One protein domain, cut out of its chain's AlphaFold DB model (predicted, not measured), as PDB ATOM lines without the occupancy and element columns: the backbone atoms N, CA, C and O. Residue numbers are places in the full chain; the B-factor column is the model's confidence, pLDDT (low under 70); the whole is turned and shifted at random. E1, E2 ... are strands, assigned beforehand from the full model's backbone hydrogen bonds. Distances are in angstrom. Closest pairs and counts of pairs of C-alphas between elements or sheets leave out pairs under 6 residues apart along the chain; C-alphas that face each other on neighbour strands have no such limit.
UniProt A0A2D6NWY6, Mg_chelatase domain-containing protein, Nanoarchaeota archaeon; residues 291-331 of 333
ATOM      1  N   LYS A 291     351.249 343.850 288.191       82.50
ATOM      2  CA  LYS A 291     350.877 344.676 289.340       82.50
ATOM      3  C   LYS A 291     350.923 343.811 290.595       82.50
ATOM      4  O   LYS A 291     350.198 342.828 290.708       82.50
ATOM      5  N   LEU A 292     351.785 344.192 291.521       82.56
ATOM      6  CA  LEU A 292     352.000 343.556 292.807       82.56
ATOM      7  C   LEU A 292     351.415 344.432 293.906       82.56
ATOM      8  O   LEU A 292     351.491 345.659 293.829       82.56
ATOM      9  N   THR A 293     350.873 343.801 294.940       80.25
ATOM     10  CA  THR A 293     350.405 344.484 296.145       80.25
ATOM     11  C   THR A 293     351.227 343.986 297.321       80.25
ATOM     12  O   THR A 293     351.345 342.781 297.537       80.25
ATOM     13  N   THR A 294     351.848 344.911 298.042       79.94
ATOM     14  CA  THR A 294     352.655 344.615 299.226       79.94
ATOM     15  C   THR A 294     351.756 344.247 300.403       79.94
ATOM     16  O   THR A 294     350.562 344.551 300.409       79.94
ATOM     17  N   VAL A 295     352.339 343.661 301.454       76.69
ATOM     18  CA  VAL A 295     351.617 343.415 302.718       76.69
ATOM     19  C   VAL A 295     351.094 344.725 303.340       76.69
ATOM     20  O   VAL A 295     350.069 344.724 304.009       76.69
ATOM     21  N   SER A 296     351.751 345.859 303.067       75.75
ATOM     22  CA  SER A 296     351.328 347.201 303.495       75.75
ATOM     23  C   SER A 296     350.229 347.832 302.624       75.75
ATOM     24  O   SER A 296     349.865 348.985 302.843       75.75
ATOM     25  N   GLY A 297     349.706 347.115 301.621       76.44
ATOM     26  CA  GLY A 297     348.652 347.598 300.722       76.44
ATOM     27  C   GLY A 297     349.137 348.531 299.607       76.44
ATOM     28  O   GLY A 297     348.333 348.989 298.793       76.44
ATOM     29  N   LYS A 298     350.445 348.799 299.517       74.88
ATOM     30  CA  LYS A 298     351.028 349.586 298.423       74.88
ATOM     31  C   LYS A 298     351.048 348.758 297.146       74.88
ATOM     32  O   LYS A 298     351.240 347.546 297.178       74.88
ATOM     33  N   THR A 299     350.882 349.414 296.002       77.19
ATOM     34  CA  THR A 299     350.933 348.739 294.702       77.19
ATOM     35  C   THR A 299     352.206 349.089 293.953       77.19
ATOM     36  O   THR A 299     352.504 350.268 293.781       77.19
ATOM     37  N   LEU A 300     352.901 348.079 293.446       76.31
ATOM     38  CA  LEU A 300     354.081 348.213 292.599       76.31
ATOM     39  C   LEU A 300     353.793 347.578 291.238       76.31
ATOM     40  O   LEU A 300     353.089 346.580 291.159       76.31
ATOM     41  N   THR A 301     354.313 348.143 290.154       77.69
ATOM     42  CA  THR A 301     354.169 347.563 288.810       77.69
ATOM     43  C   THR A 301     355.554 347.252 288.267       77.69
ATOM     44  O   THR A 301     356.368 348.160 288.144       77.69
ATOM     45  N   VAL A 302     355.831 345.980 287.975       76.31
ATOM     46  CA  VAL A 302     357.175 345.498 287.610       76.31
ATOM     47  C   VAL A 302     357.154 344.628 286.356       76.31
ATOM     48  O   VAL A 302     356.097 344.152 285.937       76.31
ATOM     49  N   THR A 303     358.320 344.406 285.748       76.38
ATOM     50  CA  THR A 303     358.453 343.448 284.645       76.38
ATOM     51  C   THR A 303     358.416 341.996 285.152       76.38
ATOM     52  O   THR A 303     358.758 341.748 286.310       76.38
ATOM     53  N   PRO A 304     358.013 341.018 284.315       80.69
ATOM     54  CA  PRO A 304     357.887 339.608 284.709       80.69
ATOM     55  C   PRO A 304     359.144 339.000 285.353       80.69
ATOM     56  O   PRO A 304     359.044 338.261 286.332       80.69
ATOM     57  N   GLU A 305     360.330 339.337 284.844       77.62
ATOM     58  CA  GLU A 305     361.616 338.865 285.377       77.62
ATOM     59  C   GLU A 305     362.113 339.613 286.624       77.62
ATOM     60  O   GLU A 305     363.103 339.200 287.232       77.62
ATOM     61  N   HIS A 306     361.469 340.716 287.013       79.12
ATOM     62  CA  HIS A 306     361.928 341.510 288.144       79.12
ATOM     63  C   HIS A 306     361.869 340.680 289.428       79.12
ATOM     64  O   HIS A 306     360.826 340.120 289.769       79.12
ATOM     65  N   LYS A 307     362.994 340.579 290.139       82.44
ATOM     66  CA  LYS A 307     363.085 339.808 291.379       82.44
ATOM     67  C   LYS A 307     362.523 340.624 292.538       82.44
ATOM     68  O   LYS A 307     362.995 341.716 292.823       82.44
ATOM     69  N   VAL A 308     361.548 340.058 293.231       83.50
ATOM     70  CA  VAL A 308     360.825 340.681 294.336       83.50
ATOM     71  C   VAL A 308     361.148 339.951 295.632       83.50
ATOM     72  O   VAL A 308     361.200 338.718 295.660       83.50
ATOM     73  N   ALA A 309     361.355 340.716 296.703       83.25
ATOM     74  CA  ALA A 309     361.573 340.189 298.042       83.25
ATOM     75  C   ALA A 309     360.265 339.635 298.632       83.25
ATOM     76  O   ALA A 309     359.267 340.343 298.784       83.25
ATOM     77  N   VAL A 310     360.284 338.356 298.990       85.69
ATOM     78  CA  VAL A 310     359.167 337.633 299.598       85.69
ATOM     79  C   VAL A 310     359.608 337.080 300.942       85.69
ATOM     80  O   VAL A 310     360.662 336.454 301.043       85.69
ATOM     81  N   ASN A 311     358.789 337.254 301.975       81.88
ATOM     82  CA  ASN A 311     359.002 336.591 303.254       81.88
ATOM     83  C   ASN A 311     358.344 335.214 303.248       81.88
ATOM     84  O   ASN A 311     357.119 335.084 303.224       81.88
ATOM     85  N   LYS A 312     359.178 334.176 303.312       81.25
ATOM     86  CA  LYS A 312     358.748 332.791 303.466       81.25
ATOM     87  C   LYS A 312     359.225 332.282 304.823       81.25
ATOM     88  O   LYS A 312     360.406 332.000 305.001       81.25
ATOM     89  N   LYS A 313     358.297 332.145 305.777       78.56
ATOM     90  CA  LYS A 313     358.558 331.625 307.137       78.56
ATOM     91  C   LYS A 313     359.699 332.358 307.874       78.56
ATOM     92  O   LYS A 313     360.560 331.721 308.471       78.56
ATOM     93  N   GLY A 314     359.736 333.688 307.798       78.44
ATOM     94  CA  GLY A 314     360.731 334.521 308.485       78.44
ATOM     95  C   GLY A 314     362.046 334.718 307.725       78.44
ATOM     96  O   GLY A 314     362.923 335.421 308.218       78.44
ATOM     97  N   LYS A 315     362.195 334.137 306.525       80.12
ATOM     98  CA  LYS A 315     363.356 334.356 305.649       80.12
ATOM     99  C   LYS A 315     362.956 335.133 304.400       80.12
ATOM    100  O   LYS A 315     361.962 334.803 303.755       80.12
ATOM    101  N   ILE A 316     363.763 336.133 304.048       82.75
ATOM    102  CA  ILE A 316     363.608 336.898 302.808       82.75
ATOM    103  C   ILE A 316     364.225 336.095 301.661       82.75
ATOM    104  O   ILE A 316     365.399 335.734 301.709       82.75
ATOM    105  N   ILE A 317     363.424 335.813 300.635       86.12
ATOM    106  CA  ILE A 317     363.854 335.179 299.386       86.12
ATOM    107  C   ILE A 317     363.480 336.068 298.201       86.12
ATOM    108  O   ILE A 317     362.440 336.719 298.215       86.12
ATOM    109  N   PHE A 318     364.306 336.068 297.159       83.50
ATOM    110  CA  PHE A 318     364.037 336.811 295.929       83.50
ATOM    111  C   PHE A 318     363.470 335.877 294.860       83.50
ATOM    112  O   PHE A 318     364.105 334.884 294.498       83.50
ATOM    113  N   LYS A 319     362.278 336.192 294.350       85.19
ATOM    114  CA  LYS A 319     361.616 335.454 293.262       85.19
ATOM    115  C   LYS A 319     361.256 336.402 292.129       85.19
ATOM    116  O   LYS A 319     360.841 337.522 292.387       85.19
ATOM    117  N   GLU A 320     361.371 335.949 290.885       86.62
ATOM    118  CA  GLU A 320     360.848 336.696 289.733       86.62
ATOM    119  C   GLU A 320     359.341 336.940 289.883       86.62
ATOM    120  O   GLU A 320     358.610 336.041 290.308       86.62
ATOM    121  N   ALA A 321     358.876 338.124 289.488       84.69
ATOM    122  CA  ALA A 321     357.486 338.544 289.618       84.69
ATOM    123  C   ALA A 321     356.503 337.572 288.946       84.69
ATOM    124  O   ALA A 321     355.435 337.302 289.487       84.69
ATOM    125  N   GLN A 322     356.883 336.978 287.811       84.56
ATOM    126  CA  GLN A 322     356.076 335.979 287.097       84.56
ATOM    127  C   GLN A 322     355.938 334.635 287.825       84.56
ATOM    128  O   GLN A 322     355.041 333.858 287.520       84.56
ATOM    129  N   LYS A 323     356.830 334.348 288.781       85.88
ATOM    130  CA  LYS A 323     356.840 333.114 289.583       85.88
ATOM    131  C   LYS A 323     356.174 333.311 290.951       85.88
ATOM    132  O   LYS A 323     356.208 332.398 291.779       85.88
ATOM    133  N   LEU A 324     355.624 334.498 291.222       83.88
ATOM    134  CA  LEU A 324     354.928 334.796 292.470       83.88
ATOM    135  C   LEU A 324     353.545 334.148 292.494       83.88
ATOM    136  O   LEU A 324     352.812 334.138 291.508       83.88
ATOM    137  N   THR A 325     353.178 333.634 293.661       78.44
ATOM    138  CA  THR A 325     351.858 333.058 293.935       78.44
ATOM    139  C   THR A 325     351.087 333.937 294.919       78.44
ATOM    140  O   THR A 325     351.679 334.735 295.639       78.44
ATOM    141  N   ARG A 326     349.759 333.771 295.016       67.69
ATOM    142  CA  ARG A 326     348.924 334.520 295.983       67.69
ATOM    143  C   ARG A 326     349.309 334.299 297.455       67.69
ATOM    144  O   ARG A 326     348.871 335.057 298.308       67.69
ATOM    145  N   LEU A 327     350.097 333.262 297.747       66.81
ATOM    146  CA  LEU A 327     350.572 332.908 299.087       66.81
ATOM    147  C   LEU A 327     351.929 333.549 299.435       66.81
ATOM    148  O   LEU A 327     352.421 333.377 300.550       66.81
ATOM    149  N   ASP A 328     352.567 334.236 298.486       74.56
ATOM    150  CA  ASP A 328     353.861 334.879 298.696       74.56
ATOM    151  C   ASP A 328     353.666 336.270 299.335       74.56
ATOM    152  O   ASP A 328     353.129 337.190 298.720       74.56
ATOM    153  N   ASN A 329     354.138 336.438 300.574       77.50
ATOM    154  CA  ASN A 329     354.076 337.712 301.296       77.50
ATOM    155  C   ASN A 329     355.166 338.669 300.803       77.50
ATOM    156  O   ASN A 329     356.337 338.530 301.163       77.50
ATOM    157  N   ILE A 330     354.777 339.648 299.988       74.06
ATOM    158  CA  ILE A 330     355.690 340.634 299.401       74.06
ATOM    159  C   ILE A 330     356.117 341.654 300.462       74.06
ATOM    160  O   ILE A 330     355.320 342.490 300.901       74.06
ATOM    161  N   VAL A 331     357.392 341.600 300.844       68.69
ATOM    162  CA  VAL A 331     358.006 342.519 301.810       68.69
ATOM    163  C   VAL A 331     358.708 343.616 301.029       68.69
ATOM    164  O   VAL A 331     359.911 343.574 300.799       68.69
TER     165      VAL A 331
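This is residues 291 to 331 of the 333 residues of the protein "Mg_chelatase domain-containing protein" of Nanoarchaeota archaeon (UniProt A0A2D6NWY6). The model is a twisted-looking pair of two-strand hairpins, the longer made by E3 and E4 and the shorter by E1 and E2, with an unnamed last stretch, residues 321 to 331, that folds back so that residues 329 to 330 pair with residues 310 to 311 of E3. The printed part has 41 residues with no named helix and four named strands, in the order E1, E2, E3, E4; each hairpin is its own antiparallel sheet. The class is all strand, though only 19 of the 41 residues are in named elements. The whole is compact, with a radius of gyration of the C-alphas of 9.4 A and spans of 25 by 21 by 14 A.

Find C-alpha 307 at (363.085, 339.808, 291.379); from there E3, residues 307 to 312, runs 14.6 A. E4, residues 315 to 320, runs 16.3 A to C-alpha 320 at (360.848, 336.696, 289.733). Look back to C-alpha 291 at (350.877, 344.676, 289.340), where E1, residues 291 to 293, begins. E2 is residues 299 to 302.

E3 and E4 form a hairpin, antiparallel at 145 degrees; look for N 310 and O 317, 2.8 A apart and within hydrogen-bond range. Residues 329 to 330 pair antiparallel with residues 310 to 311 of E3. E1 and E2 form the other hairpin, at 142 degrees, with N 292 and O 300 within hydrogen-bond range at 2.7 A. E1 is apart from E3 and E4, and E2 is apart from both too.

The C-alphas of Thr 303 and Gly 314 are the two farthest apart, at 25.6 A. The printed part has no cut, and its three links between strands are tight. The mean pLDDT of the printed part is 79.4; residues 326 to 327 and residue 331 are under 70.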